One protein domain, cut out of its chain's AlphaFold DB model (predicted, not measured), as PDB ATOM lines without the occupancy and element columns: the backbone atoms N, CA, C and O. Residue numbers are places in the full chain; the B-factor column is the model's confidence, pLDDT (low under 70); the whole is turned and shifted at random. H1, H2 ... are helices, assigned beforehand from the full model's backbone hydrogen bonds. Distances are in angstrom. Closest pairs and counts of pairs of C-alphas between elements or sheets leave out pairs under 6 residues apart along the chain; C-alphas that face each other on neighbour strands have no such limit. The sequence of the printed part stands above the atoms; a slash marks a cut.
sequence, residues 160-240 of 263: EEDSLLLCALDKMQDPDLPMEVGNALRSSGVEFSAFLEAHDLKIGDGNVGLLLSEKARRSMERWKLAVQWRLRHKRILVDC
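What this domain is: This is residues 160 to 240 of the 263 residues of the protein "Rubis-subs-bind domain-containing protein" of Vitis vinifera (UniProt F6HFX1). One long helix, H4, makes the longest axis of an elongated model, and H1 packs side by side on part of it, running opposite ways. The short helices H2 and H3 lie round H1, H2 on the side of H1 away from H4, and a long loop, residues 199 to 213, swings round the end of the model where H4 begins; at the other end residues 235 to 240 of H4 stick out. The printed part has 81 residues with four named helices, in the order H1, H2, H3, H4, and no named strand; the class is all helix. The whole is compact, with a radius of gyration of the C-alphas of 13.4 A, and its C-alphas span 46 by 26 by 22 A.

How they stand to each other: H4, residues 214 to 240, touches H1, residues 160 to 172, with its residues 220 to 231 alone. Their closest C-alphas, those of Leu 231 and Asp 162, are 5.9 A apart, and the two helices run opposite ways at a shallow tilt of 31 degrees. H1 and H2, residues 179 to 186, form a helical hairpin, but they only just touch, with 3 pairs of C-alphas within 8 A. The closest are those of Ala 168 and Leu 185, 6.0 A apart, and the helices run opposite ways at a steep tilt of 42 degrees. H2 and H3, residues 190 to 198, only just touch, with 3 pairs of C-alphas within 8 A, and only at the corner by their link. The C-alphas of Arg 186 and Ser 193 are the closest, 6.7 A apart, and the two helices are about perpendicular, at 76 degrees. H1 and H3 are close but not clearly touching: their closest C-alphas, those of Leu 165 and Phe 192, are 7.8 A apart. They run the same way at a shallow tilt of 34.7 degrees, only just short of steep. H3 and H4 are near each other, with 6 pairs of C-alphas within 10 A, while H2 and H4 are apart. In H1 and H3 every O i to N i+4 pair is within hydrogen-bond range; in H2 3 of 4 are, and in H4 22 of 23.

Where its parts are: H4 runs 39.4 A from C-alpha 214 at (25.017, -9.007, 35.216) to C-alpha 240 at (64.339, -11.073, 37.391). H1 begins with C-alpha 160 at (51.098, -9.207, 48.009) and is 18.6 A long. H3 is 12.3 A long and H2 11.2 A.

The domain as a whole: The C-alphas of Gly 206 and Cys 240 are the two farthest apart, at 46.0 A. The printed part has no cut. The link from H3 to H4 is long, with 15 residues; that from H1 to H2 is short and that from H2 to H3 tight. The mean pLDDT of the printed part is 75.1, and it is under 70 in residues 172 to 189 and 200 to 212.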
ATOM      1  N   GLU A 160      51.905  -8.642  46.933       93.44
ATOM      2  CA  GLU A 160      51.098  -9.207  48.009       93.44
ATOM      3  C   GLU A 160      49.676  -8.643  47.977       93.44
ATOM      4  O   GLU A 160      48.719  -9.414  48.030       93.44
ATOM      5  N   GLU A 161      49.534  -7.325  47.817       90.56
ATOM      6  CA  GLU A 161      48.235  -6.653  47.710       90.56
ATOM      7  C   GLU A 161      47.423  -7.194  46.533       90.56
ATOM      8  O   GLU A 161      46.266  -7.581  46.697       90.56
ATOM      9  N   ASP A 162      48.041  -7.309  45.355       93.38
ATOM     10  CA  ASP A 162      47.354  -7.834  44.175       93.38
ATOM     11  C   ASP A 162      47.059  -9.331  44.267       93.38
ATOM     12  O   ASP A 162      46.039  -9.786  43.754       93.38
ATOM     13  N   SER A 163      47.918 -10.104  44.937       92.50
ATOM     14  CA  SER A 163      47.674 -11.529  45.179       92.50
ATOM     15  C   SER A 163      46.483 -11.737  46.116       92.50
ATOM     16  O   SER A 163      45.629 -12.589  45.861       92.50
ATOM     17  N   LEU A 164      46.399 -10.936  47.184       88.25
ATOM     18  CA  LEU A 164      45.268 -10.943  48.108       88.25
ATOM     19  C   LEU A 164      43.985 -10.505  47.408       88.25
ATOM     20  O   LEU A 164      42.963 -11.175  47.555       88.25
ATOM     21  N   LEU A 165      44.048  -9.435  46.614       87.06
ATOM     22  CA  LEU A 165      42.909  -8.931  45.856       87.06
ATOM     23  C   LEU A 165      42.406  -9.948  44.827       87.06
ATOM     24  O   LEU A 165      41.201 -10.152  44.698       87.06
ATOM     25  N   LEU A 166      43.310 -10.618  44.114       89.38
ATOM     26  CA  LEU A 166      42.934 -11.642  43.147       89.38
ATOM     27  C   LEU A 166      42.262 -12.841  43.832       89.38
ATOM     28  O   LEU A 166      41.192 -13.268  43.407       89.38
ATOM     29  N   CYS A 167      42.833 -13.316  44.942       85.62
ATOM     30  CA  CYS A 167      42.246 -14.375  45.768       85.62
ATOM     31  C   CYS A 167      40.851 -13.988  46.289       85.62
ATOM     32  O   CYS A 167      39.935 -14.808  46.339       85.62
ATOM     33  N   ALA A 168      40.675 -12.721  46.650       80.00
ATOM     34  CA  ALA A 168      39.398 -12.135  47.016       80.00
ATOM     35  C   ALA A 168      38.371 -12.185  45.865       80.00
ATOM     36  O   ALA A 168      37.233 -12.618  46.066       80.00
ATOM     37  N   LEU A 169      38.774 -11.779  44.659       82.94
ATOM     38  CA  LEU A 169      37.930 -11.800  43.461       82.94
ATOM     39  C   LEU A 169      37.523 -13.221  43.056       82.94
ATOM     40  O   LEU A 169      36.370 -13.432  42.686       82.94
ATOM     41  N   ASP A 170      38.429 -14.194  43.171       82.81
ATOM     42  CA  ASP A 170      38.134 -15.605  42.899       82.81
ATOM     43  C   ASP A 170      37.065 -16.155  43.850       82.81
ATOM     44  O   ASP A 170      36.119 -16.810  43.419       82.81
ATOM     45  N   LYS A 171      37.166 -15.825  45.139       76.06
ATOM     46  CA  LYS A 171      36.218 -16.279  46.163       76.06
ATOM     47  C   LYS A 171      34.817 -15.688  46.009       76.06
ATOM     48  O   LYS A 171      33.851 -16.332  46.382       76.06
ATOM     49  N   MET A 172      34.674 -14.489  45.446       66.94
ATOM     50  CA  MET A 172      33.348 -13.911  45.174       66.94
ATOM     51  C   MET A 172      32.627 -14.555  43.987       66.94
ATOM     52  O   MET A 172      31.420 -14.371  43.840       66.94
ATOM     53  N   GLN A 173      33.351 -15.279  43.132       65.25
ATOM     54  CA  GLN A 173      32.744 -16.083  42.073       65.25
ATOM     55  C   GLN A 173      32.256 -17.443  42.599       65.25
ATOM     56  O   GLN A 173      31.500 -18.115  41.898       65.25
ATOM     57  N   ASP A 174      32.650 -17.831  43.818       65.31
ATOM     58  CA  ASP A 174      32.207 -19.055  44.480       65.31
ATOM     59  C   ASP A 174      30.885 -18.810  45.242       65.31
ATOM     60  O   ASP A 174      30.851 -18.009  46.185       65.31
ATOM     61  N   PRO A 175      29.771 -19.454  44.844       56.06
ATOM     62  CA  PRO A 175      28.478 -19.274  45.499       56.06
ATOM     63  C   PRO A 175      28.420 -19.798  46.946       56.06
ATOM     64  O   PRO A 175      27.514 -19.388  47.673       56.06
ATOM     65  N   ASP A 176      29.369 -20.631  47.393       57.31
ATOM     66  CA  ASP A 176      29.368 -21.260  48.728       57.31
ATOM     67  C   ASP A 176      30.181 -20.482  49.789       57.31
ATOM     68  O   ASP A 176      30.649 -21.037  50.788       57.31
ATOM     69  N   LEU A 177      30.372 -19.174  49.594       56.66
ATOM     70  CA  LEU A 177      31.329 -18.388  50.373       56.66
ATOM     71  C   LEU A 177      30.994 -18.272  51.885       56.66
ATOM     72  O   LEU A 177      29.954 -17.714  52.245       56.66
ATOM     73  N   PRO A 178      31.910 -18.656  52.803       53.44
ATOM     74  CA  PRO A 178      31.747 -18.422  54.239       53.44
ATOM     75  C   PRO A 178      31.826 -16.931  54.613       53.44
ATOM     76  O   PRO A 178      32.696 -16.194  54.141       53.44
ATOM     77  N   MET A 179      30.973 -16.508  55.551       53.34
ATOM     78  CA  MET A 179      30.831 -15.128  56.061       53.34
ATOM     79  C   MET A 179      32.153 -14.495  56.553       53.34
ATOM     80  O   MET A 179      32.336 -13.280  56.482       53.34
ATOM     81  N   GLU A 180      33.114 -15.314  56.989       53.12
ATOM     82  CA  GLU A 180      34.453 -14.895  57.430       53.12
ATOM     83  C   GLU A 180      35.311 -14.321  56.289       53.12
ATOM     84  O   GLU A 180      36.087 -13.386  56.503       53.12
ATOM     85  N   VAL A 181      35.128 -14.808  55.054       52.88
ATOM     86  CA  VAL A 181      35.853 -14.290  53.886       52.88
ATOM     87  C   VAL A 181      35.345 -12.899  53.517       52.88
ATOM     88  O   VAL A 181      36.156 -12.032  53.204       52.88
ATOM     89  N   GLY A 182      34.034 -12.650  53.620       55.00
ATOM     90  CA  GLY A 182      33.420 -11.336  53.373       55.00
ATOM     91  C   GLY A 182      33.994 -10.221  54.255       55.00
ATOM     92  O   GLY A 182      34.139  -9.081  53.812       55.00
ATOM     93  N   ASN A 183      34.395 -10.560  55.483       56.12
ATOM     94  CA  ASN A 183      35.027  -9.625  56.412       56.12
ATOM     95  C   ASN A 183      36.521  -9.410  56.110       56.12
ATOM     96  O   ASN A 183      36.988  -8.273  56.164       56.12
ATOM     97  N   ALA A 184      37.253 -10.455  55.708       53.69
ATOM     98  CA  ALA A 184      38.639 -10.326  55.242       53.69
ATOM     99  C   ALA A 184      38.743  -9.541  53.913       53.69
ATOM    100  O   ALA A 184      39.638  -8.715  53.745       53.69
ATOM    101  N   LEU A 185      37.774  -9.732  53.010       55.94
ATOM    102  CA  LEU A 185      37.559  -8.963  51.776       55.94
ATOM    103  C   LEU A 185      37.379  -7.467  52.069       55.94
ATOM    104  O   LEU A 185      38.000  -6.622  51.435       55.94
ATOM    105  N   ARG A 186      36.589  -7.135  53.099       56.25
ATOM    106  CA  ARG A 186      36.371  -5.750  53.546       56.25
ATOM    107  C   ARG A 186      37.658  -5.083  54.057       56.25
ATOM    108  O   ARG A 186      37.782  -3.865  53.986       56.25
ATOM    109  N   SER A 187      38.618  -5.874  54.541       56.16
ATOM    110  CA  SER A 187      39.952  -5.402  54.934       56.16
ATOM    111  C   SER A 187      40.997  -5.438  53.812       56.16
ATOM    112  O   SER A 187      42.101  -4.944  54.020       56.16
ATOM    113  N   SER A 188      40.683  -6.002  52.635       57.72
ATOM    114  CA  SER A 188      41.684  -6.311  51.600       57.72
ATOM    115  C   SER A 188      42.114  -5.115  50.744       57.72
ATOM    116  O   SER A 188      42.960  -5.286  49.871       57.72
ATOM    117  N   GLY A 189      41.559  -3.919  50.965       63.91
ATOM    118  CA  GLY A 189      42.090  -2.682  50.391       63.91
ATOM    119  C   GLY A 189      41.043  -1.664  49.943       63.91
ATOM    120  O   GLY A 189      39.853  -1.949  49.817       63.91
ATOM    121  N   VAL A 190      41.520  -0.447  49.676       70.38
ATOM    122  CA  VAL A 190      40.704   0.707  49.258       70.38
ATOM    123  C   VAL A 190      40.017   0.462  47.906       70.38
ATOM    124  O   VAL A 190      38.860   0.845  47.738       70.38
ATOM    125  N   GLU A 191      40.684  -0.227  46.966       75.44
ATOM    126  CA  GLU A 191      40.116  -0.551  45.641       75.44
ATOM    127  C   GLU A 191      38.850  -1.415  45.744       75.44
ATOM    128  O   GLU A 191      37.890  -1.216  45.002       75.44
ATOM    129  N   PHE A 192      38.823  -2.349  46.696       71.75
ATOM    130  CA  PHE A 192      37.699  -3.259  46.890       71.75
ATOM    131  C   PHE A 192      36.462  -2.554  47.440       71.75
ATOM    132  O   PHE A 192      35.362  -2.706  46.906       71.75
ATOM    133  N   SER A 193      36.651  -1.723  48.463       70.44
ATOM    134  CA  SER A 193      35.578  -0.900  49.024       70.44
ATOM    135  C   SER A 193      35.008   0.062  47.979       70.44
ATOM    136  O   SER A 193      33.790   0.135  47.819       70.44
ATOM    137  N   ALA A 194      35.873   0.710  47.191       79.44
ATOM    138  CA  ALA A 194      35.452   1.595  46.106       79.44
ATOM    139  C   ALA A 194      34.634   0.859  45.026       79.44
ATOM    140  O   ALA A 194      33.658   1.405  44.509       79.44
ATOM    141  N   PHE A 195      34.984  -0.392  44.702       79.50
ATOM    142  CA  PHE A 195      34.212  -1.206  43.759       79.50
ATOM    143  C   PHE A 195      32.800  -1.514  44.278       79.50
ATOM    144  O   PHE A 195      31.837  -1.393  43.515       79.50
ATOM    145  N   LEU A 196      32.667  -1.898  45.553       74.38
ATOM    146  CA  LEU A 196      31.367  -2.187  46.170       74.38
ATOM    147  C   LEU A 196      30.468  -0.947  46.201       74.38
ATOM    148  O   LEU A 196      29.294  -1.034  45.837       74.38
ATOM    149  N   GLU A 197      31.034   0.203  46.574       76.75
ATOM    150  CA  GLU A 197      30.334   1.490  46.581       76.75
ATOM    151  C   GLU A 197      29.861   1.886  45.177       76.75
ATOM    152  O   GLU A 197      28.702   2.252  45.001       76.75
ATOM    153  N   ALA A 198      30.707   1.734  44.153       79.38
ATOM    154  CA  ALA A 198      30.372   2.089  42.772       79.38
ATOM    155  C   ALA A 198      29.253   1.231  42.145       79.38
ATOM    156  O   ALA A 198      28.698   1.608  41.110       79.38
ATOM    157  N   HIS A 199      28.936   0.076  42.737       73.69
ATOM    158  CA  HIS A 199      27.905  -0.843  42.247       73.69
ATOM    159  C   HIS A 199      26.720  -0.991  43.219       73.69
ATOM    160  O   HIS A 199      25.903  -1.893  43.026       73.69
ATOM    161  N   ASP A 200      26.623  -0.127  44.241       66.44
ATOM    162  CA  ASP A 200      25.593  -0.149  45.294       66.44
ATOM    163  C   ASP A 200      25.471  -1.509  46.017       66.44
ATOM    164  O   ASP A 200      24.421  -1.874  46.557       66.44
ATOM    165  N   LEU A 201      26.560  -2.283  46.041       67.12
ATOM    166  CA  LEU A 201      26.594  -3.615  46.633       67.12
ATOM    167  C   LEU A 201      26.857  -3.497  48.133       67.12
ATOM    168  O   LEU A 201      27.995  -3.373  48.585       67.12
ATOM    169  N   LYS A 202      25.791  -3.561  48.931       58.72
ATOM    170  CA  LYS A 202      25.908  -3.694  50.387       58.72
ATOM    171  C   LYS A 202      26.006  -5.172  50.738       58.72
ATOM    172  O   LYS A 202      25.038  -5.908  50.570       58.72
ATOM    173  N   ILE A 203      27.154  -5.595  51.267       55.00
ATOM    174  CA  ILE A 203      27.268  -6.883  51.964       55.00
ATOM    175  C   ILE A 203      26.393  -6.772  53.220       55.00
ATOM    176  O   ILE A 203      26.803  -6.174  54.218       55.00
ATOM    177  N   GLY A 204      25.148  -7.240  53.116       47.59
ATOM    178  CA  GLY A 204      24.209  -7.320  54.228       47.59
ATOM    179  C   GLY A 204      24.585  -8.448  55.188       47.59
ATOM    180  O   GLY A 204      25.203  -9.428  54.788       47.59
ATOM    181  N   ASP A 205      24.171  -8.316  56.445       43.75
ATOM    182  CA  ASP A 205      24.449  -9.237  57.564       43.75
ATOM    183  C   ASP A 205      23.691 -10.586  57.465       43.75
ATOM    184  O   ASP A 205      23.458 -11.275  58.454       43.75
ATOM    185  N   GLY A 206      23.226 -10.948  56.267       42.19
ATOM    186  CA  GLY A 206      22.332 -12.073  56.024       42.19
ATOM    187  C   GLY A 206      22.785 -12.905  54.833       42.19
ATOM    188  O   GLY A 206      23.192 -12.360  53.814       42.19
ATOM    189  N   ASN A 207      22.664 -14.222  55.006       40.72
ATOM    190  CA  ASN A 207      23.073 -15.365  54.177       40.72
ATOM    191  C   ASN A 207      22.551 -15.398  52.717       40.72
ATOM    192  O   ASN A 207      22.100 -16.432  52.230       40.72
ATOM    193  N   VAL A 208      22.556 -14.277  52.005       42.75
ATOM    194  CA  VAL A 208      22.215 -14.222  50.586       42.75
ATOM    195  C   VAL A 208      23.526 -14.058  49.843       42.75
ATOM    196  O   VAL A 208      24.111 -12.975  49.859       42.75
ATOM    197  N   GLY A 209      23.989 -15.152  49.225       50.78
ATOM    198  CA  GLY A 209      25.084 -15.123  48.262       50.78
ATOM    199  C   GLY A 209      24.931 -13.890  47.376       50.78
ATOM    200  O   GLY A 209      23.830 -13.600  46.903       50.78
ATOM    201  N   LEU A 210      26.005 -13.110  47.275       55.16
ATOM    202  CA  LEU A 210      26.015 -11.773  46.693       55.16
ATOM    203  C   LEU A 210      25.522 -11.873  45.241       55.16
ATOM    204  O   LEU A 210      26.281 -12.192  44.334       55.16
ATOM    205  N   LEU A 211      24.218 -11.679  45.026       58.34
ATOM    206  CA  LEU A 211      23.577 -11.832  43.722       58.34
ATOM    207  C   LEU A 211      23.945 -10.603  42.891       58.34
ATOM    208  O   LEU A 211      23.232  -9.600  42.844       58.34
ATOM    209  N   LEU A 212      25.140 -10.656  42.307       66.31
ATOM    210  CA  LEU A 212      25.682  -9.600  41.472       66.31
ATOM    211  C   LEU A 212      24.765  -9.402  40.267       66.31
ATOM    212  O   LEU A 212      24.407 -10.353  39.570       66.31
ATOM    213  N   SER A 213      24.426  -8.146  39.974       74.88
ATOM    214  CA  SER A 213      23.826  -7.826  38.679       74.88
ATOM    215  C   SER A 213      24.763  -8.270  37.550       74.88
ATOM    216  O   SER A 213      25.985  -8.232  37.692       74.88
ATOM    217  N   GLU A 214      24.213  -8.621  36.387       78.00
ATOM    218  CA  GLU A 214      25.017  -9.007  35.216       78.00
ATOM    219  C   GLU A 214      26.047  -7.925  34.833       78.00
ATOM    220  O   GLU A 214      27.156  -8.221  34.388       78.00
ATOM    221  N   LYS A 215      25.713  -6.649  35.075       81.19
ATOM    222  CA  LYS A 215      26.633  -5.518  34.904       81.19
ATOM    223  C   LYS A 215      27.789  -5.566  35.910       81.19
ATOM    224  O   LYS A 215      28.939  -5.423  35.500       81.19
ATOM    225  N   ALA A 216      27.494  -5.772  37.194       78.75
ATOM    226  CA  ALA A 216      28.506  -5.870  38.245       78.75
ATOM    227  C   ALA A 216      29.422  -7.084  38.034       78.75
ATOM    228  O   ALA A 216      30.637  -6.956  38.154       78.75
ATOM    229  N   ARG A 217      28.862  -8.223  37.609       81.25
ATOM    230  CA  ARG A 217      29.623  -9.429  37.261       81.25
ATOM    231  C   ARG A 217      30.615  -9.169  36.126       81.25
ATOM    232  O   ARG A 217      31.801  -9.426  36.279       81.25
ATOM    233  N   ARG A 218      30.172  -8.572  35.012       85.56
ATOM    234  CA  ARG A 218      31.067  -8.211  33.891       85.56
ATOM    235  C   ARG A 218      32.148  -7.208  34.291       85.56
ATOM    236  O   ARG A 218      33.270  -7.299  33.804       85.56
ATOM    237  N   SER A 219      31.802  -6.242  35.140       86.06
ATOM    238  CA  SER A 219      32.750  -5.266  35.687       86.06
ATOM    239  C   SER A 219      33.827  -5.957  36.529       86.06
ATOM    240  O   SER A 219      35.014  -5.707  36.344       86.06
ATOM    241  N   MET A 220      33.411  -6.905  37.371       85.94
ATOM    242  CA  MET A 220      34.298  -7.718  38.196       85.94
ATOM    243  C   MET A 220      35.232  -8.599  37.359       85.94
ATOM    244  O   MET A 220      36.425  -8.612  37.634       85.94
ATOM    245  N   GLU A 221      34.742  -9.271  36.310       88.50
ATOM    246  CA  GLU A 221      35.607 -10.070  35.421       88.50
ATOM    247  C   GLU A 221      36.674  -9.213  34.730       88.50
ATOM    248  O   GLU A 221      37.842  -9.590  34.653       88.50
ATOM    249  N   ARG A 222      36.301  -8.017  34.261       91.50
ATOM    250  CA  ARG A 222      37.259  -7.080  33.653       91.50
ATOM    251  C   ARG A 222      38.297  -6.605  34.658       91.50
ATOM    252  O   ARG A 222      39.476  -6.515  34.329       91.50
ATOM    253  N   TRP A 223      37.861  -6.309  35.879       91.12
ATOM    254  CA  TRP A 223      38.766  -5.908  36.944       91.12
ATOM    255  C   TRP A 223      39.714  -7.046  37.327       91.12
ATOM    256  O   TRP A 223      40.916  -6.821  37.416       91.12
ATOM    257  N   LYS A 224      39.211  -8.278  37.435       92.06
ATOM    258  CA  LYS A 224      40.020  -9.479  37.661       92.06
ATOM    259  C   LYS A 224      41.118  -9.632  36.616       92.06
ATOM    260  O   LYS A 224      42.269  -9.817  36.996       92.06
ATOM    261  N   LEU A 225      40.798  -9.477  35.330       95.25
ATOM    262  CA  LEU A 225      41.808  -9.499  34.268       95.25
ATOM    263  C   LEU A 225      42.849  -8.384  34.451       95.25
ATOM    264  O   LEU A 225      44.045  -8.636  34.339       95.25
ATOM    265  N   ALA A 226      42.429  -7.167  34.801       94.81
ATOM    266  CA  ALA A 226      43.366  -6.076  35.065       94.81
ATOM    267  C   ALA A 226      44.308  -6.392  36.243       94.81
ATOM    268  O   ALA A 226      45.516  -6.190  36.113       94.81
ATOM    269  N   VAL A 227      43.781  -6.934  37.352       94.50
ATOM    270  CA  VAL A 227      44.560  -7.362  38.532       94.50
ATOM    271  C   VAL A 227      45.522  -8.497  38.170       94.50
ATOM    272  O   VAL A 227      46.699  -8.446  38.521       94.50
ATOM    273  N   GLN A 228      45.057  -9.497  37.417       95.62
ATOM    274  CA  GLN A 228      45.888 -10.603  36.937       95.62
ATOM    275  C   GLN A 228      47.049 -10.107  36.077       95.62
ATOM    276  O   GLN A 228      48.183 -10.542  36.276       95.62
ATOM    277  N   TRP A 229      46.787  -9.186  35.149       96.75
ATOM    278  CA  TRP A 229      47.817  -8.619  34.286       96.75
ATOM    279  C   TRP A 229      48.896  -7.882  35.091       96.75
ATOM    280  O   TRP A 229      50.080  -8.199  34.963       96.75
ATOM    281  N   ARG A 230      48.506  -6.947  35.970       96.00
ATOM    282  CA  ARG A 230      49.476  -6.170  36.763       96.00
ATOM    283  C   ARG A 230      50.250  -7.045  37.756       96.00
ATOM    284  O   ARG A 230      51.445  -6.827  37.955       96.00
ATOM    285  N   LEU A 231      49.614  -8.076  38.322       96.00
ATOM    286  CA  LEU A 231      50.288  -9.060  39.167       96.00
ATOM    287  C   LEU A 231      51.348  -9.828  38.371       96.00
ATOM    288  O   LEU A 231      52.487  -9.933  38.821       96.00
ATOM    289  N   ARG A 232      51.005 -10.323  37.175       95.75
ATOM    290  CA  ARG A 232      51.953 -11.018  36.287       95.75
ATOM    291  C   ARG A 232      53.129 -10.125  35.926       95.75
ATOM    292  O   ARG A 232      54.265 -10.545  36.107       95.75
ATOM    293  N   HIS A 233      52.869  -8.882  35.527       96.19
ATOM    294  CA  HIS A 233      53.919  -7.917  35.216       96.19
ATOM    295  C   HIS A 233      54.905  -7.733  36.381       96.19
ATOM    296  O   HIS A 233      56.117  -7.785  36.184       96.19
ATOM    297  N   LYS A 234      54.401  -7.596  37.616       97.88
ATOM    298  CA  LYS A 234      55.258  -7.502  38.807       97.88
ATOM    299  C   LYS A 234      56.064  -8.772  39.067       97.88
ATOM    300  O   LYS A 234      57.232  -8.675  39.434       97.88
ATOM    301  N   ARG A 235      55.481  -9.954  38.844       97.12
ATOM    302  CA  ARG A 235      56.198 -11.231  38.993       97.12
ATOM    303  C   ARG A 235      57.369 -11.349  38.025       97.12
ATOM    304  O   ARG A 235      58.425 -11.781  38.461       97.12
ATOM    305  N   ILE A 236      57.247 -10.854  36.789       97.75
ATOM    306  CA  ILE A 236      58.378 -10.799  35.842       97.75
ATOM    307  C   ILE A 236      59.580 -10.065  36.461       97.75
ATOM    308  O   ILE A 236      60.719 -10.519  36.346       97.75
ATOM    309  N   LEU A 237      59.330  -8.934  37.126       98.31
ATOM    310  CA  LEU A 237      60.371  -8.124  37.763       98.31
ATOM    311  C   LEU A 237      60.956  -8.815  39.001       98.31
ATOM    312  O   LEU A 237      62.175  -8.829  39.165       98.31
ATOM    313  N   VAL A 238      60.111  -9.418  39.844       98.19
ATOM    314  CA  VAL A 238      60.553 -10.187  41.021       98.19
ATOM    315  C   VAL A 238      61.408 -11.385  40.609       98.19
ATOM    316  O   VAL A 238      62.505 -11.558  41.135       98.19
ATOM    317  N   ASP A 239      60.966 -12.156  39.617       97.88
ATOM    318  CA  ASP A 239      61.710 -13.298  39.088       97.88
ATOM    319  C   ASP A 239      63.057 -12.851  38.498       97.88
ATOM    320  O   ASP A 239      64.070 -13.543  38.633       97.88
ATOM    321  N   CYS A 240      63.098 -11.664  37.880       98.50
ATOM    322  CA  CYS A 240      64.339 -11.073  37.391       98.50
ATOM    323  C   CYS A 240      65.309 -10.732  38.523       98.50
ATOM    324  O   CYS A 240      66.492 -11.058  38.421       98.50
TER     325      CYS A 240